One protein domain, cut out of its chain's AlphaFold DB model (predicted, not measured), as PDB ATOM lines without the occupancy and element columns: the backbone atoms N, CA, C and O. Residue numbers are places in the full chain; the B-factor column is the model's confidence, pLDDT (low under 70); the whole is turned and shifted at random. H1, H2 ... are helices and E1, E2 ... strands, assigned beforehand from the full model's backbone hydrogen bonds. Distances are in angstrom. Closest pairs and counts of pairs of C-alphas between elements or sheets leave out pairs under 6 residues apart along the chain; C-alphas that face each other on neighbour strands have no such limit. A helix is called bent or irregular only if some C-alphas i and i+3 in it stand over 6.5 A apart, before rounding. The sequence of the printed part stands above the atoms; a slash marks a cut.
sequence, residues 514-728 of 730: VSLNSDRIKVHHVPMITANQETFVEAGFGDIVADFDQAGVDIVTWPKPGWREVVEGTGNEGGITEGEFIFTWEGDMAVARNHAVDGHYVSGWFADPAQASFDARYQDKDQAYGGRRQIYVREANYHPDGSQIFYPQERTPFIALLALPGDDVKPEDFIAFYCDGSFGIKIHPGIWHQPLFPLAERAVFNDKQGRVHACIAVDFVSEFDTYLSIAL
ATOM      1  N   VAL A 514     -33.171-103.766 -89.678       82.81
ATOM      2  CA  VAL A 514     -33.405-102.414 -89.146       82.81
ATOM      3  C   VAL A 514     -34.116-101.576 -90.206       82.81
ATOM      4  O   VAL A 514     -33.787-101.677 -91.385       82.81
ATOM      5  N   SER A 515     -35.092-100.762 -89.795       87.62
ATOM      6  CA  SER A 515     -35.861 -99.917 -90.717       87.62
ATOM      7  C   SER A 515     -35.004 -98.815 -91.335       87.62
ATOM      8  O   SER A 515     -34.200 -98.186 -90.645       87.62
ATOM      9  N   LEU A 516     -35.253 -98.521 -92.613       87.06
ATOM     10  CA  LEU A 516     -34.644 -97.397 -93.341       87.06
ATOM     11  C   LEU A 516     -34.988 -96.027 -92.737       87.06
ATOM     12  O   LEU A 516     -34.290 -95.050 -92.981       87.06
ATOM     13  N   ASN A 517     -36.057 -95.955 -91.939       84.62
ATOM     14  CA  ASN A 517     -36.481 -94.753 -91.223       84.62
ATOM     15  C   ASN A 517     -35.791 -94.595 -89.852       84.62
ATOM     16  O   ASN A 517     -36.180 -93.736 -89.061       84.62
ATOM     17  N   SER A 518     -34.809 -95.442 -89.525       84.50
ATOM     18  CA  SER A 518     -34.034 -95.343 -88.287       84.50
ATOM     19  C   SER A 518     -32.878 -94.357 -88.431       84.50
ATOM     20  O   SER A 518     -32.045 -94.526 -89.316       84.50
ATOM     21  N   ASP A 519     -32.728 -93.430 -87.477       79.88
ATOM     22  CA  ASP A 519     -31.567 -92.520 -87.373       79.88
ATOM     23  C   ASP A 519     -30.206 -93.247 -87.302       79.88
ATOM     24  O   ASP A 519     -29.149 -92.628 -87.438       79.88
ATOM     25  N   ARG A 520     -30.218 -94.562 -87.044       82.12
ATOM     26  CA  ARG A 520     -29.029 -95.415 -87.007       82.12
ATOM     27  C   ARG A 520     -28.546 -95.832 -88.400       82.12
ATOM     28  O   ARG A 520     -27.352 -96.053 -88.555       82.12
ATOM     29  N   ILE A 521     -29.442 -95.963 -89.380       88.94
ATOM     30  CA  ILE A 521     -29.158 -96.618 -90.661       88.94
ATOM     31  C   ILE A 521     -28.973 -95.605 -91.786       88.94
ATOM     32  O   ILE A 521     -29.697 -94.617 -91.890       88.94
ATOM     33  N   LYS A 522     -28.017 -95.887 -92.671       92.69
ATOM     34  CA  LYS A 522     -27.803 -95.146 -93.917       92.69
ATOM     35  C   LYS A 522     -28.202 -95.977 -95.132       92.69
ATOM     36  O   LYS A 522     -28.277 -97.202 -95.083       92.69
ATOM     37  N   VAL A 523     -28.403 -95.286 -96.246       93.38
ATOM     38  CA  VAL A 523     -28.550 -95.896 -97.568       93.38
ATOM     39  C   VAL A 523     -27.382 -95.432 -98.430       93.38
ATOM     40  O   VAL A 523     -27.198 -94.229 -98.622       93.38
ATOM     41  N   HIS A 524     -26.592 -96.377 -98.934       96.31
ATOM     42  CA  HIS A 524     -25.566 -96.123 -99.939       96.31
ATOM     43  C   HIS A 524     -26.169 -96.397-101.324       96.31
ATOM     44  O   HIS A 524     -26.601 -97.514-101.606       96.31
ATOM     45  N   HIS A 525     -26.223 -95.384-102.191       96.31
ATOM     46  CA  HIS A 525     -26.736 -95.542-103.553       96.31
ATOM     47  C   HIS A 525     -25.642 -96.072-104.480       96.31
ATOM     48  O   HIS A 525     -24.696 -95.354-104.802       96.31
ATOM     49  N   VAL A 526     -25.804 -97.315-104.922       96.94
ATOM     50  CA  VAL A 526     -24.862 -98.014-105.795       96.94
ATOM     51  C   VAL A 526     -24.961 -97.453-107.222       96.94
ATOM     52  O   VAL A 526     -26.066 -97.390-107.774       96.94
ATOM     53  N   PRO A 527     -23.842 -97.055-107.858       95.06
ATOM     54  CA  PRO A 527     -23.846 -96.620-109.251       95.06
ATOM     55  C   PRO A 527     -24.157 -97.792-110.190       95.06
ATOM     56  O   PRO A 527     -23.639 -98.894-110.013       95.06
ATOM     57  N   MET A 528     -24.970 -97.543-111.223       95.06
ATOM     58  CA  MET A 528     -25.308 -98.538-112.244       95.06
ATOM     59  C   MET A 528     -24.654 -98.216-113.591       95.06
ATOM     60  O   MET A 528     -24.757 -97.089-114.078       95.06
ATOM     61  N   ILE A 529     -24.023 -99.217-114.208       95.69
ATOM     62  CA  ILE A 529     -23.397 -99.149-115.537       95.69
ATOM     63  C   ILE A 529     -23.798-100.359-116.392       95.69
ATOM     64  O   ILE A 529     -24.171-101.406-115.872       95.69
ATOM     65  N   THR A 530     -23.737-100.236-117.718       94.88
ATOM     66  CA  THR A 530     -24.001-101.360-118.635       94.88
ATOM     67  C   THR A 530     -22.819-102.327-118.652       94.88
ATOM     68  O   THR A 530     -21.684-101.890-118.849       94.88
ATOM     69  N   ALA A 531     -23.076-103.629-118.511       94.62
ATOM     70  CA  ALA A 531     -22.071-104.672-118.694       94.62
ATOM     71  C   ALA A 531     -21.673-104.796-120.174       94.62
ATOM     72  O   ALA A 531     -22.523-104.947-121.049       94.62
ATOM     73  N   ASN A 532     -20.376-104.714-120.458       92.00
ATOM     74  CA  ASN A 532     -19.790-104.955-121.773       92.00
ATOM     75  C   ASN A 532     -18.308-105.353-121.622       92.00
ATOM     76  O   ASN A 532     -17.799-105.470-120.508       92.00
ATOM     77  N   GLN A 533     -17.612-105.567-122.742       90.75
ATOM     78  CA  GLN A 533     -16.213-106.002-122.747       90.75
ATOM     79  C   GLN A 533     -15.281-105.074-121.942       90.75
ATOM     80  O   GLN A 533     -14.456-105.568-121.184       90.75
ATOM     81  N   GLU A 534     -15.440-103.754-122.055       90.81
ATOM     82  CA  GLU A 534     -14.615-102.757-121.357       90.81
ATOM     83  C   GLU A 534     -15.011-102.648-119.873       90.81
ATOM     84  O   GLU A 534     -14.164-102.692-118.984       90.81
ATOM     85  N   THR A 535     -16.312-102.542-119.584       91.81
ATOM     86  CA  THR A 535     -16.808-102.249-118.226       91.81
ATOM     87  C   THR A 535     -16.849-103.452-117.290       91.81
ATOM     88  O   THR A 535     -16.807-103.258-116.080       91.81
ATOM     89  N   PHE A 536     -16.962-104.672-117.822       93.12
ATOM     90  CA  PHE A 536     -17.133-105.904-117.044       93.12
ATOM     91  C   PHE A 536     -15.909-106.822-117.153       93.12
ATOM     92  O   PHE A 536     -15.350-107.230-116.134       93.12
ATOM     93  N   VAL A 537     -15.465-107.113-118.384       91.25
ATOM     94  CA  VAL A 537     -14.403-108.105-118.636       91.25
ATOM     95  C   VAL A 537     -13.015-107.507-118.423       91.25
ATOM     96  O   VAL A 537     -12.247-108.005-117.604       91.25
ATOM     97  N   GLU A 538     -12.692-106.399-119.091       90.75
ATOM     98  CA  GLU A 538     -11.401-105.708-118.927       90.75
ATOM     99  C   GLU A 538     -11.246-105.068-117.536       90.75
ATOM    100  O   GLU A 538     -10.126-104.908-117.051       90.75
ATOM    101  N   ALA A 539     -12.363-104.783-116.857       88.00
ATOM    102  CA  ALA A 539     -12.400-104.360-115.458       88.00
ATOM    103  C   ALA A 539     -12.179-105.505-114.441       88.00
ATOM    104  O   ALA A 539     -11.994-105.227-113.257       88.00
ATOM    105  N   GLY A 540     -12.165-106.771-114.881       90.69
ATOM    106  CA  GLY A 540     -11.795-107.925-114.055       90.69
ATOM    107  C   GLY A 540     -12.911-108.525-113.192       90.69
ATOM    108  O   GLY A 540     -12.600-109.203-112.217       90.69
ATOM    109  N   PHE A 541     -14.188-108.296-113.521       92.56
ATOM    110  CA  PHE A 541     -15.321-108.886-112.787       92.56
ATOM    111  C   PHE A 541     -15.719-110.283-113.281       92.56
ATOM    112  O   PHE A 541     -16.326-111.059-112.536       92.56
ATOM    113  N   GLY A 542     -15.427-110.608-114.542       93.25
ATOM    114  CA  GLY A 542     -15.942-111.825-115.150       93.25
ATOM    115  C   GLY A 542     -15.779-111.911-116.663       93.25
ATOM    116  O   GLY A 542     -15.182-111.037-117.282       93.25
ATOM    117  N   ASP A 543     -16.378-112.937-117.266       95.62
ATOM    118  CA  ASP A 543     -16.462-113.118-118.721       95.62
ATOM    119  C   ASP A 543     -17.905-112.931-119.229       95.62
ATOM    120  O   ASP A 543     -18.874-113.261-118.538       95.62
ATOM    121  N   ILE A 544     -18.059-112.463-120.473       95.62
ATOM    122  CA  ILE A 544     -19.343-112.484-121.192       95.62
ATOM    123  C   ILE A 544     -19.556-113.874-121.804       95.62
ATOM    124  O   ILE A 544     -18.724-114.368-122.566       95.62
ATOM    125  N   VAL A 545     -20.700-114.487-121.509       95.56
ATOM    126  CA  VAL A 545     -21.073-115.833-121.955       95.56
ATOM    127  C   VAL A 545     -22.077-115.742-123.103       95.56
ATOM    128  O   VAL A 545     -23.261-115.481-122.898       95.56
ATOM    129  N   ALA A 546     -21.596-115.980-124.325       91.75
ATOM    130  CA  ALA A 546     -22.422-116.019-125.537       91.75
ATOM    131  C   ALA A 546     -23.066-117.395-125.811       91.75
ATOM    132  O   ALA A 546     -24.032-117.478-126.565       91.75
ATOM    133  N   ASP A 547     -22.528-118.462-125.216       90.94
ATOM    134  CA  ASP A 547     -23.017-119.841-125.320       90.94
ATOM    135  C   ASP A 547     -22.780-120.539-123.971       90.94
ATOM    136  O   ASP A 547     -21.647-120.594-123.488       90.94
ATOM    137  N   PHE A 548     -23.854-121.024-123.348       91.50
ATOM    138  CA  PHE A 548     -23.823-121.673-122.036       91.50
ATOM    139  C   PHE A 548     -23.145-123.051-122.060       91.50
ATOM    140  O   PHE A 548     -22.446-123.408-121.111       91.50
ATOM    141  N   ASP A 549     -23.318-123.819-123.137       89.56
ATOM    142  CA  ASP A 549     -22.811-125.191-123.224       89.56
ATOM    143  C   ASP A 549     -21.287-125.200-123.393       89.56
ATOM    144  O   ASP A 549     -20.600-126.075-122.866       89.56
ATOM    145  N   GLN A 550     -20.751-124.185-124.080       88.06
ATOM    146  CA  GLN A 550     -19.311-123.993-124.282       88.06
ATOM    147  C   GLN A 550     -18.610-123.290-123.105       88.06
ATOM    148  O   GLN A 550     -17.377-123.269-123.058       88.06
ATOM    149  N   ALA A 551     -19.356-122.711-122.160       87.31
ATOM    150  CA  ALA A 551     -18.788-121.971-121.040       87.31
ATOM    151  C   ALA A 551     -18.334-122.898-119.901       87.31
ATOM    152  O   ALA A 551     -19.091-123.736-119.403       87.31
ATOM    153  N   GLY A 552     -17.078-122.728-119.483       83.81
ATOM    154  CA  GLY A 552     -16.447-123.493-118.409       83.81
ATOM    155  C   GLY A 552     -16.376-122.726-117.088       83.81
ATOM    156  O   GLY A 552     -16.075-121.530-117.067       83.81
ATOM    157  N   VAL A 553     -16.617-123.447-115.993       84.94
ATOM    158  CA  VAL A 553     -16.420-122.981-114.616       84.94
ATOM    159  C   VAL A 553     -14.944-123.114-114.242       84.94
ATOM    160  O   VAL A 553     -14.373-124.203-114.343       84.94
ATOM    161  N   ASP A 554     -14.338-122.029-113.765       82.25
ATOM    162  CA  ASP A 554     -13.008-122.069-113.164       82.25
ATOM    163  C   ASP A 554     -13.138-122.575-111.728       82.25
ATOM    164  O   ASP A 554     -13.918-122.025-110.953       82.25
ATOM    165  N   ILE A 555     -12.356-123.591-111.360       75.69
ATOM    166  CA  ILE A 555     -12.216-124.067-109.979       75.69
ATOM    167  C   ILE A 555     -10.766-123.832-109.557       75.69
ATOM    168  O   ILE A 555      -9.841-124.375-110.167       75.69
ATOM    169  N   VAL A 556     -10.558-123.027-108.517       69.25
ATOM    170  CA  VAL A 556      -9.233-122.656-108.008       69.25
ATOM    171  C   VAL A 556      -8.983-123.311-106.652       69.25
ATOM    172  O   VAL A 556      -9.779-123.217-105.722       69.25
ATOM    173  N   THR A 557      -7.852-124.006-106.512       59.56
ATOM    174  CA  THR A 557      -7.483-124.642-105.239       59.56
ATOM    175  C   THR A 557      -7.020-123.574-104.249       59.56
ATOM    176  O   THR A 557      -5.899-123.081-104.355       59.56
ATOM    177  N   TRP A 558      -7.885-123.206-103.305       57.47
ATOM    178  CA  TRP A 558      -7.711-122.039-102.435       57.47
ATOM    179  C   TRP A 558      -6.962-122.341-101.117       57.47
ATOM    180  O   TRP A 558      -7.452-123.116-100.290       57.47
ATOM    181  N   PRO A 559      -5.814-121.688-100.846       53.34
ATOM    182  CA  PRO A 559      -5.217-121.603 -99.517       53.34
ATOM    183  C   PRO A 559      -5.593-120.264 -98.854       53.34
ATOM    184  O   PRO A 559      -5.095-119.224 -99.275       53.34
ATOM    185  N   LYS A 560      -6.442-120.283 -97.811       57.62
ATOM    186  CA  LYS A 560      -7.067-119.091 -97.190       57.62
ATOM    187  C   LYS A 560      -6.130-117.874 -97.002       57.62
ATOM    188  O   LYS A 560      -5.355-117.861 -96.042       57.62
ATOM    189  N   PRO A 561      -6.278-116.809 -97.815       54.75
ATOM    190  CA  PRO A 561      -5.641-115.515 -97.625       54.75
ATOM    191  C   PRO A 561      -6.708-114.484 -97.208       54.75
ATOM    192  O   PRO A 561      -7.335-113.858 -98.054       54.75
ATOM    193  N   GLY A 562      -6.944-114.337 -95.902       66.75
ATOM    194  CA  GLY A 562      -7.979-113.437 -95.372       66.75
ATOM    195  C   GLY A 562      -8.203-113.601 -93.866       66.75
ATOM    196  O   GLY A 562      -7.798-114.611 -93.281       66.75
ATOM    197  N   TRP A 563      -8.837-112.610 -93.237       73.06
ATOM    198  CA  TRP A 563      -9.247-112.632 -91.827       73.06
ATOM    199  C   TRP A 563     -10.733-112.949 -91.622       73.06
ATOM    200  O   TRP A 563     -11.086-113.362 -90.519       73.06
ATOM    201  N   ARG A 564     -11.596-112.803 -92.639       77.06
ATOM    202  CA  ARG A 564     -13.010-113.203 -92.531       77.06
ATOM    203  C   ARG A 564     -13.124-114.711 -92.330       77.06
ATOM    204  O   ARG A 564     -12.299-115.490 -92.818       77.06
ATOM    205  N   GLU A 565     -14.106-115.146 -91.550       71.75
ATOM    206  CA  GLU A 565     -14.372-116.572 -91.354       71.75
ATOM    207  C   GLU A 565     -15.167-117.142 -92.532       71.75
ATOM    208  O   GLU A 565     -15.896-116.429 -93.218       71.75
ATOM    209  N   VAL A 566     -14.958-118.431 -92.796       69.94
ATOM    210  CA  VAL A 566     -15.711-119.169 -93.814       69.94
ATOM    211  C   VAL A 566     -17.067-119.517 -93.202       69.94
ATOM    212  O   VAL A 566     -17.111-119.957 -92.054       69.94
ATOM    213  N   VAL A 567     -18.153-119.305 -93.947       68.50
ATOM    214  CA  VAL A 567     -19.523-119.576 -93.491       68.50
ATOM    215  C   VAL A 567     -19.641-121.035 -93.040       68.50
ATOM    216  O   VAL A 567     -19.196-121.956 -93.729       68.50
ATOM    217  N   GLU A 568     -20.227-121.249 -91.864       52.72
ATOM    218  CA  GLU A 568     -20.363-122.578 -91.268       52.72
ATOM    219  C   GLU A 568     -21.148-123.521 -92.198       52.72
ATOM    220  O   GLU A 568     -22.198-123.160 -92.728       52.72
ATOM    221  N   GLY A 569     -20.615-124.727 -92.424       56.31
ATOM    222  CA  GLY A 569     -21.167-125.693 -93.383       56.31
ATOM    223  C   GLY A 569     -20.628-125.592 -94.818       56.31
ATOM    224  O   GLY A 569     -21.204-126.215 -95.705       56.31
ATOM    225  N   THR A 570     -19.539-124.847 -95.065       60.09
ATOM    226  CA  THR A 570     -18.966-124.655 -96.415       60.09
ATOM    227  C   THR A 570     -17.489-125.108 -96.552       60.09
ATOM    228  O   THR A 570     -16.701-124.942 -95.622       60.09
ATOM    229  N   GLY A 571     -17.112-125.692 -97.710       54.94
ATOM    230  CA  GLY A 571     -15.799-126.338 -98.003       54.94
ATOM    231  C   GLY A 571     -15.631-127.756 -97.395       54.94
ATOM    232  O   GLY A 571     -16.174-128.028 -96.333       54.94
ATOM    233  N   ASN A 572     -14.923-128.754 -97.959       51.50
ATOM    234  CA  ASN A 572     -13.985-128.840 -99.094       51.50
ATOM    235  C   ASN A 572     -14.223-130.140 -99.922       51.50
ATOM    236  O   ASN A 572     -13.570-131.153 -99.661       51.50
ATOM    237  N   GLU A 573     -15.077-130.134-100.952       52.91
ATOM    238  CA  GLU A 573     -15.210-131.276-101.883       52.91
ATOM    239  C   GLU A 573     -15.256-130.803-103.345       52.91
ATOM    240  O   GLU A 573     -16.209-130.171-103.793       52.91
ATOM    241  N   GLY A 574     -14.195-131.092-104.107       55.75
ATOM    242  CA  GLY A 574     -14.024-130.562-105.462       55.75
ATOM    243  C   GLY A 574     -14.987-131.161-106.497       55.75
ATOM    244  O   GLY A 574     -15.107-132.380-106.627       55.75
ATOM    245  N   GLY A 575     -15.611-130.301-107.302       68.06
ATOM    246  CA  GLY A 575     -16.446-130.691-108.438       68.06
ATOM    247  C   GLY A 575     -17.166-129.500-109.071       68.06
ATOM    248  O   GLY A 575     -17.133-128.401-108.528       68.06
ATOM    249  N   ILE A 576     -17.839-129.739-110.197       77.38
ATOM    250  CA  ILE A 576     -18.751-128.789-110.858       77.38
ATOM    251  C   ILE A 576     -20.183-129.331-110.733       77.38
ATOM    252  O   ILE A 576     -20.389-130.553-110.717       77.38
ATOM    253  N   THR A 577     -21.159-128.436-110.616       83.00
ATOM    254  CA  THR A 577     -22.595-128.734-110.664       83.00
ATOM    255  C   THR A 577     -23.298-127.761-111.612       83.00
ATOM    256  O   THR A 577     -22.829-126.639-111.816       83.00
ATOM    257  N   GLU A 578     -24.392-128.208-112.224       89.25
ATOM    258  CA  GLU A 578     -25.178-127.442-113.197       89.25
ATOM    259  C   GLU A 578     -26.675-127.633-112.903       89.25
ATOM    260  O   GLU A 578     -27.091-128.712-112.475       89.25
ATOM    261  N   GLY A 579     -27.491-126.601-113.126       89.06
ATOM    262  CA  GLY A 579     -28.930-126.645-112.853       89.06
ATOM    263  C   GLY A 579     -29.648-125.344-113.211       89.06
ATOM    264  O   GLY A 579     -29.054-124.429-113.775       89.06
ATOM    265  N   GLU A 580     -30.940-125.249-112.895       92.00
ATOM    266  CA  GLU A 580     -31.693-124.000-113.059       92.00
ATOM    267  C   GLU A 580     -31.579-123.116-111.809       92.00
ATOM    268  O   GLU A 580     -31.757-123.582-110.681       92.00
ATOM    269  N   PHE A 581     -31.352-121.818-112.005       91.50
ATOM    270  CA  PHE A 581     -31.497-120.796-110.974       91.50
ATOM    271  C   PHE A 581     -32.731-119.950-111.298       91.50
ATOM    272  O   PHE A 581     -32.776-119.179-112.260       91.50
ATOM    273  N   ILE A 582     -33.772-120.153-110.502       92.00
ATOM    274  CA  ILE A 582     -35.069-119.498-110.610       92.00
ATOM    275  C   ILE A 582     -35.070-118.249-109.732       92.00
ATOM    276  O   ILE A 582     -34.678-118.310-108.575       92.00
ATOM    277  N   PHE A 583     -35.566-117.136-110.265       92.69
ATOM    278  CA  PHE A 583     -35.767-115.890-109.526       92.69
ATOM    279  C   PHE A 583     -37.246-115.510-109.583       92.69
ATOM    280  O   PHE A 583     -37.857-115.614-110.653       92.69
ATOM    281  N   THR A 584     -37.807-115.066-108.459       91.00
ATOM    282  CA  THR A 584     -39.194-114.597-108.332       91.00
ATOM    283  C   THR A 584     -39.272-113.321-107.495       91.00
ATOM    284  O   THR A 584     -38.459-113.076-106.602       91.00
ATOM    285  N   TRP A 585     -40.241-112.463-107.808       91.38
ATOM    286  CA  TRP A 585     -40.592-111.298-106.995       91.38
ATOM    287  C   TRP A 585     -41.845-111.630-106.187       91.38
ATOM    288  O   TRP A 585     -42.936-111.762-106.741       91.38
ATOM    289  N   GLU A 586     -41.692-111.757-104.874       88.50
ATOM    290  CA  GLU A 586     -42.748-112.201-103.965       88.50
ATOM    291  C   GLU A 586     -43.070-111.069-102.991       88.50
ATOM    292  O   GLU A 586     -42.336-110.775-102.046       88.50
ATOM    293  N   GLY A 587     -44.148-110.352-103.312       87.81
ATOM    294  CA  GLY A 587     -44.532-109.119-102.641       87.81
ATOM    295  C   GLY A 587     -43.441-108.049-102.719       87.81
ATOM    296  O   GLY A 587     -43.136-107.526-103.800       87.81
ATOM    297  N   ASP A 588     -42.878-107.720-101.557       87.25
ATOM    298  CA  ASP A 588     -41.789-106.757-101.371       87.25
ATOM    299  C   ASP A 588     -40.382-107.364-101.503       87.25
ATOM    300  O   ASP A 588     -39.407-106.627-101.372       87.25
ATOM    301  N   MET A 589     -40.234-108.671-101.742       90.25
ATOM    302  CA  MET A 589     -38.929-109.349-101.784       90.25
ATOM    303  C   MET A 589     -38.555-109.841-103.181       90.25
ATOM    304  O   MET A 589     -39.394-110.318-103.943       90.25
ATOM    305  N   ALA A 590     -37.263-109.761-103.492       89.81
ATOM    306  CA  ALA A 590     -36.633-110.542-104.543       89.81
ATOM    307  C   ALA A 590     -36.095-111.830-103.908       89.81
ATOM    308  O   ALA A 590     -35.280-111.781-102.981       89.81
ATOM    309  N   VAL A 591     -36.574-112.976-104.386       89.75
ATOM    310  CA  VAL A 591     -36.195-114.295-103.872       89.75
ATOM    311  C   VAL A 591     -35.699-115.184-105.005       89.75
ATOM    312  O   VAL A 591     -36.009-114.964-106.179       89.75
ATOM    313  N   ALA A 592     -34.880-116.174-104.665       88.00
ATOM    314  CA  ALA A 592     -34.255-117.035-105.654       88.00
ATOM    315  C   ALA A 592     -34.099-118.484-105.167       88.00
ATOM    316  O   ALA A 592     -33.900-118.751-103.982       88.00
ATOM    317  N   ARG A 593     -34.162-119.427-106.105       87.69
ATOM    318  CA  ARG A 593     -34.080-120.874-105.903       87.69
ATOM    319  C   ARG A 593     -33.001-121.445-106.815       87.69
ATOM    320  O   ARG A 593     -33.170-121.435-108.032       87.69
ATOM    321  N   ASN A 594     -31.922-121.961-106.239       82.62
ATOM    322  CA  ASN A 594     -30.862-122.616-107.001       82.62
ATOM    323  C   ASN A 594     -31.050-124.139-106.956       82.62
ATOM    324  O   ASN A 594     -30.935-124.740-105.889       82.62
ATOM    325  N   HIS A 595     -31.323-124.762-108.103       82.50
ATOM    326  CA  HIS A 595     -31.479-126.215-108.213       82.50
ATOM    327  C   HIS A 595     -30.154-126.974-108.396       82.50
ATOM    328  O   HIS A 595     -30.140-128.189-108.221       82.50
ATOM    329  N   ALA A 596     -29.045-126.296-108.711       75.31
ATOM    330  CA  ALA A 596     -27.724-126.910-108.859       75.31
ATOM    331  C   ALA A 596     -27.069-127.261-107.503       75.31
ATOM    332  O   ALA A 596     -26.260-128.190-107.438       75.31
ATOM    333  N   VAL A 597     -27.430-126.536-106.432       69.88
ATOM    334  CA  VAL A 597     -26.946-126.732-105.041       69.88
ATOM    335  C   VAL A 597     -28.064-126.802-103.985       69.88
ATOM    336  O   VAL A 597     -27.799-126.710-102.792       69.88
ATOM    337  N   ASP A 598     -29.322-126.941-104.409       72.25
ATOM    338  CA  ASP A 598     -30.512-127.010-103.541       72.25
ATOM    339  C   ASP A 598     -30.728-125.794-102.601       72.25
ATOM    340  O   ASP A 598     -31.424-125.879-101.588       72.25
ATOM    341  N   GLY A 599     -30.216-124.611-102.964       73.25
ATOM    342  CA  GLY A 599     -30.295-123.375-102.166       73.25
ATOM    343  C   GLY A 599     -31.578-122.542-102.350       73.25
ATOM    344  O   GLY A 599     -32.238-122.608-103.390       73.25
ATOM    345  N   HIS A 600     -31.934-121.733-101.342       79.62
ATOM    346  CA  HIS A 600     -33.123-120.858-101.311       79.62
ATOM    347  C   HIS A 600     -32.761-119.507-100.667       79.62
ATOM    348  O   HIS A 600     -32.334-119.488 -99.512       79.62
ATOM    349  N   TYR A 601     -32.945-118.391-101.377       82.12
ATOM    350  CA  TYR A 601     -32.326-117.094-101.056       82.12
ATOM    351  C   TYR A 601     -33.313-115.918-101.050       82.12
ATOM    352  O   TYR A 601     -34.192-115.861-101.910       82.12
ATOM    353  N   VAL A 602     -33.132-114.949-100.147       87.88
ATOM    354  CA  VAL A 602     -33.634-113.568-100.302       87.88
ATOM    355  C   VAL A 602     -32.476-112.723-100.823       87.88
ATOM    356  O   VAL A 602     -31.516-112.503-100.088       87.88
ATOM    357  N   SER A 603     -32.542-112.259-102.073       86.62
ATOM    358  CA  SER A 603     -31.472-111.438-102.662       86.62
ATOM    359  C   SER A 603     -31.649-109.942-102.379       86.62
ATOM    360  O   SER A 603     -30.669-109.197-102.373       86.62
ATOM    361  N   GLY A 604     -32.875-109.474-102.112       90.62
ATOM    362  CA  GLY A 604     -33.122-108.073-101.768       90.62
ATOM    363  C   GLY A 604     -34.589-107.713-101.526       90.62
ATOM    364  O   GLY A 604     -35.479-108.559-101.596       90.62
ATOM    365  N   TRP A 605     -34.836-106.428-101.261       93.00
ATOM    366  CA  TRP A 605     -36.156-105.880-100.918       93.00
ATOM    367  C   TRP A 605     -36.517-104.664-101.779       93.00
ATOM    368  O   TRP A 605     -35.697-103.775-101.981       93.00
ATOM    369  N   PHE A 606     -37.762-104.576-102.242       91.62
ATOM    370  CA  PHE A 606     -38.297-103.437-103.000       91.62
ATOM    371  C   PHE A 606     -38.879-102.323-102.107       91.62
ATOM    372  O   PHE A 606     -39.109-101.203-102.573       91.62
ATOM    373  N   ALA A 607     -39.096-102.624-100.825       88.81
ATOM    374  CA  ALA A 607     -39.603-101.724 -99.788       88.81
ATOM    375  C   ALA A 607     -38.620-101.638 -98.600       88.81
ATOM    376  O   ALA A 607     -37.512-102.167 -98.670       88.81
ATOM    377  N   ASP A 608     -39.008-100.969 -97.506       88.94
ATOM    378  CA  ASP A 608     -38.230-100.968 -96.255       88.94
ATOM    379  C   ASP A 608     -38.064-102.418 -95.746       88.94
ATOM    380  O   ASP A 608     -39.077-103.046 -95.419       88.94
ATOM    381  N   PRO A 609     -36.833-102.968 -95.648       87.75
ATOM    382  CA  PRO A 609     -36.622-104.372 -95.294       87.75
ATOM    383  C   PRO A 609     -37.241-104.778 -93.952       87.75
ATOM    384  O   PRO A 609     -37.651-105.923 -93.792       87.75
ATOM    385  N   ALA A 610     -37.370-103.855 -92.992       84.69
ATOM    386  CA  ALA A 610     -37.987-104.144 -91.694       84.69
ATOM    387  C   ALA A 610     -39.531-104.160 -91.717       84.69
ATOM    388  O   ALA A 610     -40.150-104.460 -90.694       84.69
ATOM    389  N   GLN A 611     -40.155-103.805 -92.845       84.25
ATOM    390  CA  GLN A 611     -41.613-103.763 -93.038       84.25
ATOM    391  C   GLN A 611     -42.092-104.588 -94.247       84.25
ATOM    392  O   GLN A 611     -43.297-104.682 -94.471       84.25
ATOM    393  N   ALA A 612     -41.167-105.169 -95.013       83.75
ATOM    394  CA  ALA A 612     -41.444-105.935 -96.222       83.75
ATOM    395  C   ALA A 612     -42.306-107.186 -95.959       83.75
ATOM    396  O   ALA A 612     -42.106-107.893 -94.970       83.75
ATOM    397  N   SER A 613     -43.234-107.483 -96.874       79.38
ATOM    398  CA  SER A 613     -44.131-108.644 -96.795       79.38
ATOM    399  C   SER A 613     -44.209-109.442 -98.101       79.38
ATOM    400  O   SER A 613     -44.184-108.869 -99.191       79.38
ATOM    401  N   PHE A 614     -44.376-110.767 -97.988       77.81
ATOM    402  CA  PHE A 614     -44.690-111.663 -99.113       77.81
ATOM    403  C   PHE A 614     -46.078-111.355 -99.714       77.81
ATOM    404  O   PHE A 614     -46.282-111.492-100.917       77.81
ATOM    405  N   ASP A 615     -47.013-110.844 -98.903       76.69
ATOM    406  CA  ASP A 615     -48.395-110.523 -99.302       76.69
ATOM    407  C   ASP A 615     -48.564-109.144 -99.971       76.69
ATOM    408  O   ASP A 615     -49.689-108.721-100.282       76.69
ATOM    409  N   ALA A 616     -47.481-108.383-100.155       78.56
ATOM    410  CA  ALA A 616     -47.558-107.022-100.679       78.56
ATOM    411  C   ALA A 616     -48.061-107.002-102.136       78.56
ATOM    412  O   ALA A 616     -47.431-107.514-103.061       78.56
ATOM    413  N   ARG A 617     -49.226-106.387-102.367       74.06
ATOM    414  CA  ARG A 617     -49.892-106.399-103.680       74.06
ATOM    415  C   ARG A 617     -49.535-105.184-104.530       74.06
ATOM    416  O   ARG A 617     -50.173-104.138-104.433       74.06
ATOM    417  N   TYR A 618     -48.590-105.381-105.441       66.31
ATOM    418  CA  TYR A 618     -48.310-104.483-106.559       66.31
ATOM    419  C   TYR A 618     -49.269-104.813-107.714       66.31
ATOM    420  O   TYR A 618     -49.297-105.944-108.193       66.31
ATOM    421  N   GLN A 619     -50.120-103.863-108.119       55.03
ATOM    422  CA  GLN A 619     -51.157-104.093-109.146       55.03
ATOM    423  C   GLN A 619     -51.296-102.970-110.186       55.03
ATOM    424  O   GLN A 619     -52.169-103.052-111.050       55.03
ATOM    425  N   ASP A 620     -50.438-101.947-110.149       63.78
ATOM    426  CA  ASP A 620     -50.437-100.894-111.167       63.78
ATOM    427  C   ASP A 620     -49.670-101.358-112.417       63.78
ATOM    428  O   ASP A 620     -48.474-101.112-112.575       63.78
ATOM    429  N   LYS A 621     -50.370-102.105-113.280       58.44
ATOM    430  CA  LYS A 621     -49.823-102.681-114.521       58.44
ATOM    431  C   LYS A 621     -49.429-101.634-115.568       58.44
ATOM    432  O   LYS A 621     -48.744-101.988-116.523       58.44
ATOM    433  N   ASP A 622     -49.846-100.383-115.385       60.62
ATOM    434  CA  ASP A 622     -49.517 -99.272-116.278       60.62
ATOM    435  C   ASP A 622     -48.191 -98.582-115.881       60.62
ATOM    436  O   ASP A 622     -47.705 -97.712-116.607       60.62
ATOM    437  N   GLN A 623     -47.562 -98.986-114.763       71.19
ATOM    438  CA  GLN A 623     -46.223 -98.545-114.350       71.19
ATOM    439  C   GLN A 623     -45.165 -99.643-114.534       71.19
ATOM    440  O   GLN A 623     -45.385-100.813-114.217       71.19
ATOM    441  N   ALA A 624     -43.967 -99.246-114.979       75.31
ATOM    442  CA  ALA A 624     -42.814-100.141-115.081       75.31
ATOM    443  C   ALA A 624     -42.540-100.854-113.739       75.31
ATOM    444  O   ALA A 624     -42.641-100.251-112.667       75.31
ATOM    445  N   TYR A 625     -42.239-102.156-113.806       83.56
ATOM    446  CA  TYR A 625     -41.961-103.034-112.653       83.56
ATOM    447  C   TYR A 625     -43.067-103.068-111.575       83.56
ATOM    448  O   TYR A 625     -42.812-103.407-110.414       83.56
ATOM    449  N   GLY A 626     -44.303-102.704-111.940       76.00
ATOM    450  CA  GLY A 626     -45.436-102.598-111.016       76.00
ATOM    451  C   GLY A 626     -45.340-101.407-110.057       76.00
ATOM    452  O   GLY A 626     -45.935-101.444-108.982       76.00
ATOM    453  N   GLY A 627     -44.560-100.375-110.402       80.00
ATOM    454  CA  GLY A 627     -44.324 -99.185-109.572       80.00
ATOM    455  C   GLY A 627     -43.116 -99.282-108.629       80.00
ATOM    456  O   GLY A 627     -42.808 -98.310-107.932       80.00
ATOM    457  N   ARG A 628     -42.405-100.418-108.618       87.88
ATOM    458  CA  ARG A 628     -41.127-100.593-107.903       87.88
ATOM    459  C   ARG A 628     -40.056 -99.684-108.524       87.88
ATOM    460  O   ARG A 628     -40.019 -99.503-109.737       87.88
ATOM    461  N   ARG A 629     -39.188 -99.091-107.695       88.00
ATOM    462  CA  ARG A 629     -38.192 -98.083-108.140       88.00
ATOM    463  C   ARG A 629     -36.743 -98.415-107.812       88.00
ATOM    464  O   ARG A 629     -35.844 -97.850-108.425       88.00
ATOM    465  N   GLN A 630     -36.515 -99.272-106.826       91.88
ATOM    466  CA  GLN A 630     -35.186 -99.602-106.328       91.88
ATOM    467  C   GLN A 630     -35.202-100.950-105.610       91.88
ATOM    468  O   GLN A 630     -36.266-101.411-105.195       91.88
ATOM    469  N   ILE A 631     -34.020-101.535-105.455       94.06
ATOM    470  CA  ILE A 631     -33.761-102.740-104.672       94.06
ATOM    471  C   ILE A 631     -32.806-102.363-103.543       94.06
ATOM    472  O   ILE A 631     -31.768-101.748-103.788       94.06
ATOM    473  N   TYR A 632     -33.154-102.745-102.320       94.88
ATOM    474  CA  TYR A 632     -32.288-102.679-101.156       94.88
ATOM    475  C   TYR A 632     -31.610-104.024-100.924       94.88
ATOM    476  O   TYR A 632     -32.266-105.065-100.957       94.88
ATOM    477  N   VAL A 633     -30.306-103.994-100.655       93.56
ATOM    478  CA  VAL A 633     -29.484-105.185-100.419       93.56
ATOM    479  C   VAL A 633     -28.757-105.040 -99.083       93.56
ATOM    480  O   VAL A 633     -28.208-103.980 -98.768       93.56
ATOM    481  N   ARG A 634     -28.799-106.107 -98.277       90.19
ATOM    482  CA  ARG A 634     -28.228-106.156 -96.921       90.19
ATOM    483  C   ARG A 634     -26.876-106.852 -96.857       90.19
ATOM    484  O   ARG A 634     -26.027-106.453 -96.069       90.19
ATOM    485  N   GLU A 635     -26.705-107.901 -97.641       89.81
ATOM    486  CA  GLU A 635     -25.538-108.773 -97.596       89.81
ATOM    487  C   GLU A 635     -24.932-108.927 -98.987       89.81
ATOM    488  O   GLU A 635     -25.619-108.757 -99.990       89.81
ATOM    489  N   ALA A 636     -23.658-109.288 -99.053       90.50
ATOM    490  CA  ALA A 636     -23.007-109.832-100.242       90.50
ATOM    491  C   ALA A 636     -22.144-111.023 -99.821       90.50
ATOM    492  O   ALA A 636     -21.757-111.136 -98.657       90.50
ATOM    493  N   ASN A 637     -21.857-111.921-100.752       88.19
ATOM    494  CA  ASN A 637     -20.959-113.046-100.551       88.19
ATOM    495  C   ASN A 637     -19.961-113.155-101.703       88.19
ATOM    496  O   ASN A 637     -20.159-112.558-102.753       88.19
ATOM    497  N   TYR A 638     -18.873-113.886-101.500       85.62
ATOM    498  CA  TYR A 638     -18.024-114.329-102.596       85.62
ATOM    499  C   TYR A 638     -17.676-115.803-102.458       85.62
ATOM    500  O   TYR A 638     -17.546-116.343-101.351       85.62
ATOM    501  N   HIS A 639     -17.477-116.430-103.613       83.38
ATOM    502  CA  HIS A 639     -17.006-117.800-103.726       83.38
ATOM    503  C   HIS A 639     -15.503-117.788-104.038       83.38
ATOM    504  O   HIS A 639     -15.095-117.391-105.130       83.38
ATOM    505  N   PRO A 640     -14.642-118.144-103.068       74.75
ATOM    506  CA  PRO A 640     -13.191-118.062-103.203       74.75
ATOM    507  C   PRO A 640     -12.624-119.115-104.164       74.75
ATOM    508  O   PRO A 640     -11.570-118.920-104.761       74.75
ATOM    509  N   ASP A 641     -13.304-120.254-104.270       72.31
ATOM    510  CA  ASP A 641     -12.817-121.508-104.839       72.31
ATOM    511  C   ASP A 641     -13.386-121.830-106.227       72.31
ATOM    512  O   ASP A 641     -12.872-122.727-106.899       72.31
ATOM    513  N   GLY A 642     -14.388-121.087-106.703       81.56
ATOM    514  CA  GLY A 642     -14.918-121.272-108.048       81.56
ATOM    515  C   GLY A 642     -15.703-120.086-108.596       81.56
ATOM    516  O   GLY A 642     -16.265-119.295-107.846       81.56
ATOM    517  N   SER A 643     -15.728-119.975-109.924       88.56
ATOM    518  CA  SER A 643     -16.561-119.015-110.658       88.56
ATOM    519  C   SER A 643     -18.025-119.464-110.685       88.56
ATOM    520  O   SER A 643     -18.285-120.666-110.622       88.56
ATOM    521  N   GLN A 644     -18.958-118.546-110.938       91.81
ATOM    522  CA  GLN A 644     -20.362-118.887-111.200       91.81
ATOM    523  C   GLN A 644     -20.841-118.317-112.539       91.81
ATOM    524  O   GLN A 644     -20.589-117.156-112.855       91.81
ATOM    525  N   ILE A 645     -21.534-119.135-113.333       94.38
ATOM    526  CA  ILE A 645     -22.109-118.763-114.630       94.38
ATOM    527  C   ILE A 645     -23.617-118.608-114.484       94.38
ATOM    528  O   ILE A 645     -24.283-119.553-114.086       94.38
ATOM    529  N   PHE A 646     -24.153-117.468-114.916       95.62
ATOM    530  CA  PHE A 646     -25.586-117.215-115.026       95.62
ATOM    531  C   PHE A 646     -25.951-116.892-116.477       95.62
ATOM    532  O   PHE A 646     -25.496-115.883-117.022       95.62
ATOM    533  N   TYR A 647     -26.807-117.701-117.104       96.12
ATOM    534  CA  TYR A 647     -27.246-117.483-118.487       96.12
ATOM    535  C   TYR A 647     -28.782-117.419-118.607       96.12
ATOM    536  O   TYR A 647     -29.441-118.421-118.329       96.12
ATOM    537  N   PRO A 648     -29.383-116.282-119.015       95.69
ATOM    538  CA  PRO A 648     -30.839-116.112-119.030       95.69
ATOM    539  C   PRO A 648     -31.506-116.949-120.133       95.69
ATOM    540  O   PRO A 648     -31.247-116.735-121.318       95.69
ATOM    541  N   GLN A 649     -32.424-117.854-119.771       91.00
ATOM    542  CA  GLN A 649     -33.136-118.689-120.755       91.00
ATOM    543  C   GLN A 649     -34.024-117.853-121.696       91.00
ATOM    544  O   GLN A 649     -34.027-118.056-122.909       91.00
ATOM    545  N   GLU A 650     -34.755-116.877-121.148       90.12
ATOM    546  CA  GLU A 650     -35.738-116.062-121.884       90.12
ATOM    547  C   GLU A 650     -35.170-114.726-122.401       90.12
ATOM    548  O   GLU A 650     -35.921-113.861-122.851       90.12
ATOM    549  N   ARG A 651     -33.843-114.535-122.334       92.94
ATOM    550  CA  ARG A 651     -33.168-113.243-122.577       92.94
ATOM    551  C   ARG A 651     -33.712-112.091-121.723       92.94
ATOM    552  O   ARG A 651     -33.742-110.941-122.151       92.94
ATOM    553  N   THR A 652     -34.157-112.399-120.507       93.06
ATOM    554  CA  THR A 652     -34.618-111.407-119.535       93.06
ATOM    555  C   THR A 652     -33.459-110.475-119.157       93.06
ATOM    556  O   THR A 652     -32.418-110.982-118.732       93.06
ATOM    557  N   PRO A 653     -33.604-109.139-119.256       95.81
ATOM    558  CA  PRO A 653     -32.625-108.205-118.706       95.81
ATOM    559  C   PRO A 653     -32.474-108.384-117.191       95.81
ATOM    560  O   PRO A 653     -33.437-108.724-116.500       95.81
ATOM    561  N   PHE A 654     -31.281-108.144-116.654       96.44
ATOM    562  CA  PHE A 654     -30.985-108.342-115.234       96.44
ATOM    563  C   PHE A 654     -29.884-107.408-114.734       96.44
ATOM    564  O   PHE A 654     -29.107-106.863-115.515       96.44
ATOM    565  N   ILE A 655     -29.813-107.230-113.416       96.94
ATOM    566  CA  ILE A 655     -28.748-106.485-112.743       96.94
ATOM    567  C   ILE A 655     -27.895-107.459-111.922       96.94
ATOM    568  O   ILE A 655     -28.432-108.260-111.158       96.94
ATOM    569  N   ALA A 656     -26.571-107.369-112.054       96.25
ATOM    570  CA  ALA A 656     -25.605-108.034-111.180       96.25
ATOM    571  C   ALA A 656     -24.937-106.996-110.263       96.25
ATOM    572  O   ALA A 656     -24.346-106.036-110.749       96.25
ATOM    573  N   LEU A 657     -25.043-107.154-108.944       96.50
ATOM    574  CA  LEU A 657     -24.378-106.288-107.965       96.50
ATOM    575  C   LEU A 657     -23.019-106.895-107.615       96.50
ATOM    576  O   LEU A 657     -23.018-107.954-106.997       96.50
ATOM    577  N   LEU A 658     -21.904-106.250-107.983       96.38
ATOM    578  CA  LEU A 658     -20.556-106.820-107.842       96.38
ATOM    579  C   LEU A 658     -19.544-105.869-107.174       96.38
ATOM    580  O   LEU A 658     -19.628-104.659-107.368       96.38
ATOM    581  N   ALA A 659     -18.542-106.420-106.480       96.25
ATOM    582  CA  ALA A 659     -17.310-105.721-106.079       96.25
ATOM    583  C   ALA A 659     -16.066-106.615-106.275       96.25
ATOM    584  O   ALA A 659     -16.155-107.843-106.225       96.25
ATOM    585  N   LEU A 660     -14.899-106.005-106.509       93.19
ATOM    586  CA  LEU A 660     -13.633-106.730-106.712       93.19
ATOM    587  C   LEU A 660     -13.150-107.441-105.425       93.19
ATOM    588  O   LEU A 660     -13.568-107.060-104.330       93.19
ATOM    589  N   PRO A 661     -12.270-108.462-105.516       88.31
ATOM    590  CA  PRO A 661     -11.959-109.339-104.386       88.31
ATOM    591  C   PRO A 661     -11.193-108.632-103.259       88.31
ATOM    592  O   PRO A 661     -10.221-107.921-103.515       88.31
ATOM    593  N   GLY A 662     -11.567-108.905-102.004       83.81
ATOM    594  CA  GLY A 662     -10.857-108.414-100.814       83.81
ATOM    595  C   GLY A 662     -11.706-108.447 -99.538       83.81
ATOM    596  O   GLY A 662     -12.892-108.138 -99.570       83.81
ATOM    597  N   ASP A 663     -11.104-108.801 -98.399       82.88
ATOM    598  CA  ASP A 663     -11.810-108.896 -97.108       82.88
ATOM    599  C   ASP A 663     -12.190-107.526 -96.502       82.88
ATOM    600  O   ASP A 663     -13.080-107.456 -95.649       82.88
ATOM    601  N   ASP A 664     -11.545-106.431 -96.922       87.31
ATOM    602  CA  ASP A 664     -11.823-105.053 -96.487       87.31
ATOM    603  C   ASP A 664     -12.814-104.292 -97.385       87.31
ATOM    604  O   ASP A 664     -12.818-103.053 -97.381       87.31
ATOM    605  N   VAL A 665     -13.658-105.034 -98.114       92.50
ATOM    606  CA  VAL A 665     -14.748-104.494 -98.939       92.50
ATOM    607  C   VAL A 665     -15.676-103.583 -98.127       92.50
ATOM    608  O   VAL A 665     -15.979-103.848 -96.960       92.50
ATOM    609  N   LYS A 666     -16.129-102.500 -98.755       94.44
ATOM    610  CA  LYS A 666     -17.009-101.471 -98.191       94.44
ATOM    611  C   LYS A 666     -18.214-101.241 -99.106       94.44
ATOM    612  O   LYS A 666     -18.158-101.600-100.282       94.44
ATOM    613  N   PRO A 667     -19.288-100.594 -98.617       95.62
ATOM    614  CA  PRO A 667     -20.428-100.213 -99.449       95.62
ATOM    615  C   PRO A 667     -20.050 -99.456-100.732       95.62
ATOM    616  O   PRO A 667     -20.669 -99.671-101.769       95.62
ATOM    617  N   GLU A 668     -19.011 -98.617-100.670       95.12
ATOM    618  CA  GLU A 668     -18.506 -97.807-101.788       95.12
ATOM    619  C   GLU A 668     -17.829 -98.611-102.912       95.12
ATOM    620  O   GLU A 668     -17.659 -98.076-104.008       95.12
ATOM    621  N   ASP A 669     -17.429 -99.861-102.658       95.38
ATOM    622  CA  ASP A 669     -16.696-100.693-103.622       95.38
ATOM    623  C   ASP A 669     -17.634-101.446-104.591       95.38
ATOM    624  O   ASP A 669     -17.176-102.045-105.567       95.38
ATOM    625  N   PHE A 670     -18.950-101.416-104.335       97.19
ATOM    626  CA  PHE A 670     -19.960-102.120-105.126       97.19
ATOM    627  C   PHE A 670     -20.470-101.307-106.321       97.19
ATOM    628  O   PHE A 670     -20.740-100.109-106.234       97.19
ATOM    629  N   ILE A 671     -20.677-102.003-107.441       96.50
ATOM    630  CA  ILE A 671     -21.205-101.470-108.700       96.50
ATOM    631  C   ILE A 671     -22.343-102.376-109.186       96.50
ATOM    632  O   ILE A 671     -22.256-103.603-109.122       96.50
ATOM    633  N   ALA A 672     -23.420-101.776-109.692       97.00
ATOM    634  CA  ALA A 672     -24.524-102.490-110.321       97.00
ATOM    635  C   ALA A 672     -24.317-102.578-111.843       97.00
ATOM    636  O   ALA A 672     -24.208-101.568-112.539       97.00
ATOM    637  N   PHE A 673     -24.300-103.792-112.379       97.00
ATOM    638  CA  PHE A 673     -24.108-104.080-113.795       97.00
ATOM    639  C   PHE A 673     -25.431-104.439-114.464       97.00
ATOM    640  O   PHE A 673     -25.959-105.530-114.257       97.00
ATOM    641  N   TYR A 674     -25.952-103.537-115.294       96.69
ATOM    642  CA  TYR A 674     -27.103-103.807-116.151       96.69
ATOM    643  C   TYR A 674     -26.690-104.687-117.337       96.69
ATOM    644  O   TYR A 674     -25.860-104.284-118.158       96.69
ATOM    645  N   CYS A 675     -27.310-105.857-117.443       96.31
ATOM    646  CA  CYS A 675     -27.196-106.788-118.559       96.31
ATOM    647  C   CYS A 675     -28.530-106.807-119.320       96.31
ATOM    648  O   CYS A 675     -29.591-106.964-118.717       96.31
ATOM    649  N   ASP A 676     -28.499-106.675-120.646       93.94
ATOM    650  CA  ASP A 676     -29.711-106.588-121.480       93.94
ATOM    651  C   ASP A 676     -30.378-107.948-121.769       93.94
ATOM    652  O   ASP A 676     -31.373-108.010-122.488       93.94
ATOM    653  N   GLY A 677     -29.829-109.033-121.217       93.69
ATOM    654  CA  GLY A 677     -30.300-110.402-121.414       93.69
ATOM    655  C   GLY A 677     -29.861-111.048-122.734       93.69
ATOM    656  O   GLY A 677     -30.156-112.220-122.957       93.69
ATOM    657  N   SER A 678     -29.137-110.343-123.614       93.62
ATOM    658  CA  SER A 678     -28.642-110.920-124.875       93.62
ATOM    659  C   SER A 678     -27.479-111.907-124.690       93.62
ATOM    660  O   SER A 678     -27.222-112.715-125.585       93.62
ATOM    661  N   PHE A 679     -26.827-111.871-123.524       94.88
ATOM    662  CA  PHE A 679     -25.747-112.753-123.084       94.88
ATOM    663  C   PHE A 679     -25.914-113.140-121.604       94.88
ATOM    664  O   PHE A 679     -26.611-112.463-120.845       94.88
ATOM    665  N   GLY A 680     -25.249-114.220-121.189       96.00
ATOM    666  CA  GLY A 680     -25.021-114.543-119.778       96.00
ATOM    667  C   GLY A 680     -23.704-113.963-119.261       96.00
ATOM    668  O   GLY A 680     -22.870-113.508-120.043       96.00
ATOM    669  N   ILE A 681     -23.482-114.016-117.951       96.69
ATOM    670  CA  ILE A 681     -22.215-113.611-117.327       96.69
ATOM    671  C   ILE A 681     -21.590-114.766-116.551       96.69
ATOM    672  O   ILE A 681     -22.292-115.570-115.940       96.69
ATOM    673  N   LYS A 682     -20.259-114.825-116.550       95.38
ATOM    674  CA  LYS A 682     -19.461-115.665-115.657       95.38
ATOM    675  C   LYS A 682     -18.767-114.759-114.654       95.38
ATOM    676  O   LYS A 682     -17.881-114.013-115.049       95.38
ATOM    677  N   ILE A 683     -19.145-114.822-113.386       94.75
ATOM    678  CA  ILE A 683     -18.495-114.094-112.294       94.75
ATOM    679  C   ILE A 683     -17.231-114.863-111.891       94.75
ATOM    680  O   ILE A 683     -17.299-116.070-111.654       94.75
ATOM    681  N   HIS A 684     -16.072-114.199-111.852       92.06
ATOM    682  CA  HIS A 684     -14.792-114.844-111.512       92.06
ATOM    683  C   HIS A 684     -14.690-115.214-110.016       92.06
ATOM    684  O   HIS A 684     -15.365-114.599-109.187       92.06
ATOM    685  N   PRO A 685     -13.848-116.202-109.636       87.62
ATOM    686  CA  PRO A 685     -13.655-116.562-108.231       87.62
ATOM    687  C   PRO A 685     -13.154-115.362-107.414       87.62
ATOM    688  O   PRO A 685     -12.304-114.597-107.870       87.62
ATOM    689  N   GLY A 686     -13.650-115.212-106.188       85.88
ATOM    690  CA  GLY A 686     -13.275-114.124-105.282       85.88
ATOM    691  C   GLY A 686     -14.064-112.821-105.454       85.88
ATOM    692  O   GLY A 686     -13.959-111.952-104.593       85.88
ATOM    693  N   ILE A 687     -14.845-112.663-106.527       92.50
ATOM    694  CA  ILE A 687     -15.679-111.474-106.750       92.50
ATOM    695  C   ILE A 687     -16.850-111.482-105.767       92.50
ATOM    696  O   ILE A 687     -17.560-112.478-105.654       92.50
ATOM    697  N   TRP A 688     -17.070-110.366-105.073       93.25
ATOM    698  CA  TRP A 688     -18.245-110.187-104.226       93.25
ATOM    699  C   TRP A 688     -19.490-110.006-105.082       93.25
ATOM    700  O   TRP A 688     -19.481-109.188-105.999       93.25
ATOM    701  N   HIS A 689     -20.567-110.710-104.750       92.69
ATOM    702  CA  HIS A 689     -21.861-110.622-105.408       92.69
ATOM    703  C   HIS A 689     -23.044-110.925-104.467       92.69
ATOM    704  O   HIS A 689     -22.895-111.318-103.312       92.69
ATOM    705  N   GLN A 690     -24.254-110.729-104.980       87.25
ATOM    706  CA  GLN A 690     -25.466-111.432-104.543       87.25
ATOM    707  C   GLN A 690     -26.001-112.241-105.737       87.25
ATOM    708  O   GLN A 690     -25.526-112.037-106.860       87.25
ATOM    709  N   PRO A 691     -26.986-113.140-105.554       82.50
ATOM    710  CA  PRO A 691     -27.776-113.640-106.668       82.50
ATOM    711  C   PRO A 691     -28.351-112.471-107.478       82.50
ATOM    712  O   PRO A 691     -28.631-111.398-106.942       82.50
ATOM    713  N   LEU A 692     -28.515-112.689-108.780       93.25
ATOM    714  CA  LEU A 692     -28.928-111.656-109.727       93.25
ATOM    715  C   LEU A 692     -30.286-111.019-109.389       93.25
ATOM    716  O   LEU A 692     -31.129-111.595-108.698       93.25
ATOM    717  N   PHE A 693     -30.532-109.853-109.986       94.00
ATOM    718  CA  PHE A 693     -31.819-109.163-109.952       94.00
ATOM    719  C   PHE A 693     -32.416-109.058-111.364       94.00
ATOM    720  O   PHE A 693     -32.192-108.061-112.059       94.00
ATOM    721  N   PRO A 694     -33.157-110.075-111.837       93.56
ATOM    722  CA  PRO A 694     -33.834-110.021-113.129       93.56
ATOM    723  C   PRO A 694     -34.939-108.968-113.134       93.56
ATOM    724  O   PRO A 694     -35.656-108.807-112.148       93.56
ATOM    725  N   LEU A 695     -35.102-108.275-114.258       92.50
ATOM    726  CA  LEU A 695     -36.072-107.194-114.450       92.50
ATOM    727  C   LEU A 695     -37.445-107.716-114.907       92.50
ATOM    728  O   LEU A 695     -38.102-107.134-115.771       92.50
ATOM    729  N   ALA A 696     -37.872-108.829-114.313       89.31
ATOM    730  CA  ALA A 696     -39.175-109.454-114.494       89.31
ATOM    731  C   ALA A 696     -39.602-110.141-113.189       89.31
ATOM    732  O   ALA A 696     -38.756-110.622-112.439       89.31
ATOM    733  N   GLU A 697     -40.914-110.249-112.946       88.38
ATOM    734  CA  GLU A 697     -41.464-110.879-111.730       88.38
ATOM    735  C   GLU A 697     -41.089-112.360-111.584       88.38
ATOM    736  O   GLU A 697     -41.130-112.909-110.484       88.38
ATOM    737  N   ARG A 698     -40.710-113.008-112.689       92.75
ATOM    738  CA  ARG A 698     -40.101-114.332-112.705       92.75
ATOM    739  C   ARG A 698     -39.078-114.425-113.834       92.75
ATOM    740  O   ARG A 698     -39.346-113.961-114.937       92.75
ATOM    741  N   ALA A 699     -37.945-115.071-113.569       94.50
ATOM    742  CA  ALA A 699     -36.952-115.431-114.580       94.50
ATOM    743  C   ALA A 699     -36.305-116.795-114.277       94.50
ATOM    744  O   ALA A 699     -36.345-117.275-113.139       94.50
ATOM    745  N   VAL A 700     -35.711-117.413-115.300       94.25
ATOM    746  CA  VAL A 700     -34.934-118.659-115.196       94.25
ATOM    747  C   VAL A 700     -33.572-118.451-115.846       94.25
ATOM    748  O   VAL A 700     -33.475-117.973-116.980       94.25
ATOM    749  N   PHE A 701     -32.525-118.826-115.122       96.25
ATOM    750  CA  PHE A 701     -31.151-118.837-115.598       96.25
ATOM    751  C   PHE A 701     -30.646-120.273-115.602       96.25
ATOM    752  O   PHE A 701     -30.883-121.014-114.650       96.25
ATOM    753  N   ASN A 702     -29.920-120.652-116.645       94.88
ATOM    754  CA  ASN A 702     -29.054-121.816-116.569       94.88
ATOM    755  C   ASN A 702     -27.831-121.426-115.729       94.88
ATOM    756  O   ASN A 702     -27.222-120.377-115.973       94.88
ATOM    757  N   ASP A 703     -27.500-122.253-114.743       91.81
ATOM    758  CA  ASP A 703     -26.444-122.028-113.761       91.81
ATOM    759  C   ASP A 703     -25.371-123.119-113.857       91.81
ATOM    760  O   ASP A 703     -25.694-124.306-113.965       91.81
ATOM    761  N   LYS A 704     -24.095-122.716-113.809       90.06
ATOM    762  CA  LYS A 704     -22.953-123.623-113.590       90.06
ATOM    763  C   LYS A 704     -22.058-123.043-112.513       90.06
ATOM    764  O   LYS A 704     -21.636-121.890-112.619       90.06
ATOM    765  N   GLN A 705     -21.710-123.856-111.527       86.50
ATOM    766  CA  GLN A 705     -20.893-123.432-110.393       86.50
ATOM    767  C   GLN A 705     -20.085-124.602-109.807       86.50
ATOM    768  O   GLN A 705     -20.154-125.740-110.285       86.50
ATOM    769  N   GLY A 706     -19.297-124.331-108.770       74.88
ATOM    770  CA  GLY A 706     -18.628-125.361-107.979       74.88
ATOM    771  C   GLY A 706     -19.631-126.188-107.169       74.88
ATOM    772  O   GLY A 706     -20.648-125.693-106.701       74.88
ATOM    773  N   ARG A 707     -19.361-127.485-106.998       69.56
ATOM    774  CA  ARG A 707     -20.276-128.398-106.284       69.56
ATOM    775  C   ARG A 707     -20.351-128.126-104.782       69.56
ATOM    776  O   ARG A 707     -21.400-128.325-104.180       69.56
ATOM    777  N   VAL A 708     -19.237-127.705-104.190       60.28
ATOM    778  CA  VAL A 708     -19.156-127.223-102.812       60.28
ATOM    779  C   VAL A 708     -18.296-125.977-102.847       60.28
ATOM    780  O   VAL A 708     -17.115-126.053-103.176       60.28
ATOM    781  N   HIS A 709     -18.905-124.851-102.506       63.28
ATOM    782  CA  HIS A 709     -18.229-123.578-102.345       63.28
ATOM    783  C   HIS A 709     -17.986-123.328-100.872       63.28
ATOM    784  O   HIS A 709     -18.949-123.352-100.112       63.28
ATOM    785  N   ALA A 710     -16.756-123.017-100.472       69.00
ATOM    786  CA  ALA A 710     -16.552-122.134 -99.333       69.00
ATOM    787  C   ALA A 710     -17.289-120.807 -99.610       69.00
ATOM    788  O   ALA A 710     -17.366-120.342-100.745       69.00
ATOM    789  N   CYS A 711     -17.867-120.191 -98.588       79.62
ATOM    790  CA  CYS A 711     -18.544-118.906 -98.741       79.62
ATOM    791  C   CYS A 711     -17.979-117.923 -97.721       79.62
ATOM    792  O   CYS A 711     -17.733-118.293 -96.571       79.62
ATOM    793  N   ILE A 712     -17.751-116.682 -98.140       83.81
ATOM    794  CA  ILE A 712     -17.393-115.572 -97.256       83.81
ATOM    795  C   ILE A 712     -18.426-114.474 -97.489       83.81
ATOM    796  O   ILE A 712     -18.721-114.146 -98.634       83.81
ATOM    797  N   ALA A 713     -18.995-113.943 -96.407       87.88
ATOM    798  CA  ALA A 713     -20.090-112.977 -96.446       87.88
ATOM    799  C   ALA A 713     -19.723-111.641 -95.772       87.88
ATOM    800  O   ALA A 713     -18.816-111.563 -94.934       87.88
ATOM    801  N   VAL A 714     -20.456-110.596 -96.150       89.44
ATOM    802  CA  VAL A 714     -20.464-109.266 -95.531       89.44
ATOM    803  C   VAL A 714     -21.914-108.874 -95.239       89.44
ATOM    804  O   VAL A 714     -22.775-109.036 -96.103       89.44
ATOM    805  N   ASP A 715     -22.197-108.369 -94.036       90.50
ATOM    806  CA  ASP A 715     -23.505-107.799 -93.664       90.50
ATOM    807  C   ASP A 715     -23.373-106.281 -93.536       90.50
ATOM    808  O   ASP A 715     -22.909-105.768 -92.516       90.50
ATOM    809  N   PHE A 716     -23.812-105.540 -94.554       91.25
ATOM    810  CA  PHE A 716     -23.662-104.084 -94.588       91.25
ATOM    811  C   PHE A 716     -24.358-103.386 -93.411       91.25
ATOM    812  O   PHE A 716     -23.916-102.322 -92.968       91.25
ATOM    813  N   VAL A 717     -25.405-104.002 -92.851       89.25
ATOM    814  CA  VAL A 717     -26.159-103.443 -91.726       89.25
ATOM    815  C   VAL A 717     -25.424-103.628 -90.401       89.25
ATOM    816  O   VAL A 717     -25.400-102.693 -89.607       89.25
ATOM    817  N   SER A 718     -24.813-104.787 -90.131       85.50
ATOM    818  CA  SER A 718     -24.076-104.981 -88.870       85.50
ATOM    819  C   SER A 718     -22.626-104.494 -88.915       85.50
ATOM    820  O   SER A 718     -22.098-104.118 -87.869       85.50
ATOM    821  N   GLU A 719     -22.007-104.429 -90.096       89.75
ATOM    822  CA  GLU A 719     -20.619-103.975 -90.262       89.75
ATOM    823  C   GLU A 719     -20.493-102.468 -90.550       89.75
ATOM    824  O   GLU A 719     -19.518-101.848 -90.125       89.75
ATOM    825  N   PHE A 720     -21.478-101.861 -91.229       92.88
ATOM    826  CA  PHE A 720     -21.419-100.459 -91.675       92.88
ATOM    827  C   PHE A 720     -22.684 -99.632 -91.352       92.88
ATOM    828  O   PHE A 720     -22.797 -98.498 -91.827       92.88
ATOM    829  N   ASP A 721     -23.644-100.172 -90.584       92.56
ATOM    830  CA  ASP A 721     -24.964 -99.562 -90.314       92.56
ATOM    831  C   ASP A 721     -25.654 -99.043 -91.607       92.56
ATOM    832  O   ASP A 721     -26.254 -97.966 -91.634       92.56
ATOM    833  N   THR A 722     -25.528 -99.776 -92.722       93.12
ATOM    834  CA  THR A 722     -25.909 -99.309 -94.070       93.12
ATOM    835  C   THR A 722     -26.639-100.390 -94.879       93.12
ATOM    836  O   THR A 722     -26.282-101.558 -94.808       93.12
ATOM    837  N   TYR A 723     -27.624-100.009 -95.699       94.44
ATOM    838  CA  TYR A 723     -28.090-100.831 -96.830       94.44
ATOM    839  C   TYR A 723     -27.563-100.274 -98.151       94.44
ATOM    840  O   TYR A 723     -27.492 -99.055 -98.334       94.44
ATOM    841  N   LEU A 724     -27.274-101.158 -99.104       96.44
ATOM    842  CA  LEU A 724     -27.074-100.768-100.497       96.44
ATOM    843  C   LEU A 724     -28.435-100.524-101.164       96.44
ATOM    844  O   LEU A 724     -29.388-101.249-100.894       96.44
ATOM    845  N   SER A 725     -28.528 -99.519-102.034       96.12
ATOM    846  CA  SER A 725     -29.714 -99.187-102.834       96.12
ATOM    847  C   SER A 725     -29.335 -99.108-104.309       96.12
ATOM    848  O   SER A 725     -28.481 -98.310-104.692       96.12
ATOM    849  N   ILE A 726     -29.992 -99.923-105.132       96.19
ATOM    850  CA  ILE A 726     -29.839 -99.955-106.589       96.19
ATOM    851  C   ILE A 726     -31.122 -99.402-107.205       96.19
ATOM    852  O   ILE A 726     -32.197 -99.952-106.971       96.19
ATOM    853  N   ALA A 727     -31.039 -98.340-108.006       93.81
ATOM    854  CA  ALA A 727     -32.193 -97.834-108.749       93.81
ATOM    855  C   ALA A 727     -32.526 -98.749-109.942       93.81
ATOM    856  O   ALA A 727     -31.632 -99.144-110.688       93.81
ATOM    857  N   LEU A 728     -33.811 -99.049-110.151       90.69
ATOM    858  CA  LEU A 728     -34.257 -99.779-111.341       90.69
ATOM    859  C   LEU A 728     -34.197 -98.857-112.579       90.69
ATOM    860  O   LEU A 728     -34.588 -97.688-112.476       90.69
TER     861      LEU A 728
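This is residues 514 to 728 of the 730 residues of a protein of Oceanospirillum sp (UniProt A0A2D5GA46). What does the fold look like? It is a rounded body of strands in which one strongly twisted sheet of seven strands, with its longest strands E4 and E13 bent, makes one side, and three small sheets, E1 E15 E7, E2 E11 E10 and E8 E14, make the other. E10 and E8 lie nearest the middle, and the short helices H1, H2 and H3 sit on the outside. What are its counts and size? The printed part has 215 residues, mostly strand by class though under half of the residues are in named elements, with three named helices and fifteen named strands in the order E1 E2 H1 E3 E4 E5 E6 H2 E7 E8 E9 E10 E11 E12 E13 E14 H3 E15. The large sheet, E3 E12 E9 E13 E4 E5 E6, is antiparallel; the whole is compact, with a radius of gyration of the C-alphas of 16.7 A and spans of 46 by 38 by 34 A.

Which elements come first? E1 is residues 522 to 525, beginning at C-alpha 522 at (-27.803, -95.146, -93.917); E2 is 528 to 530, H1 533 to 537 and E3 542 to 545. What follows? E4, residues 576 to 586, spans 30.0 A from first to last C-alpha, beginning at (-18.751, -128.789, -110.858), and bends by 50 degrees at residue 579. E5 is 589 to 594 with 16.4 A, E6 599 to 605 with 18.5 A, H2 624 to 627, E7 630 to 633, E8 635 to 638 and E9 644 to 648. Which elements close the printed part? E10 is 654 to 659 with 16.7 A, E11 671 to 675 and E12 680 to 683. E13, residues 698 to 706, spans 24.6 A and bends by 53 degrees at residue 702. E14 is 712 to 715, H3 716 to 720, and E15, residues 722 to 727 with 16.0 A, ends at (-32.193, -97.834, -108.749).

How is the large sheet joined? E3 and E6 are its edge strands, and its strands' lines turn by 104 degrees from edge to edge. N 543 and O 682 of E3 and E12 are 2.9 A apart, N 646 and O 681 of E9 and E12 2.8 A, N 645 and O 704 of E9 and E13 2.8 A, and N 581 and O 701 of E4 and E13 2.8 A. E4 E5 E6 is a meander, each strand the antiparallel neighbour of the one before, with hairpins E4 and E5, N 582 to O 593 at 2.8 A, and E5 and E6, N 592 to O 601 at 2.9 A. How are the small sheets joined? E1 is parallel to E15, N 725 to O 524 at 2.8 A, and E7 antiparallel to it, N 631 to O 726 at 2.9 A. E2 is parallel to E11, N 674 to O 529 at 2.8 A, and E10 and E11 form a hairpin, N 673 to O 656 at 2.8 A. E8 and E14 are antiparallel, N 638 to O 712 at 2.9 A. What ties the sheets together? Residues 688 to 689 pair antiparallel with residues 637 to 638 of E8 and with 658 to 659 of E10. The closest C-alphas of E6 and E7 are those of Gly 604 and Val 633, 4.8 A apart. Where are the helices? H1 only grazes the large sheet and the sheet E2 E11 E10, H3 only grazes the sheet E1 E15 E7, and H2 is apart from E15, for instance. Each O i to N i+4 pair in H1 and H3 is within hydrogen-bond range; H2 is too short for such a pair.

How far does it reach? The two C-alphas farthest apart, those of Pro 559 and Asp 622, are 52.4 A apart, and the printed part has no cut. Which links are long? Those from E3 to E4, with 30 residues, E6 to H2, with 18, E12 to E13, with 14, and E10 to E11, with 11. Where is confidence low? The mean pLDDT of the printed part is 85.6, and 27 residues are under 70: 556 to 562, 566 to 575, 597, 618 to 622 and 707 to 710.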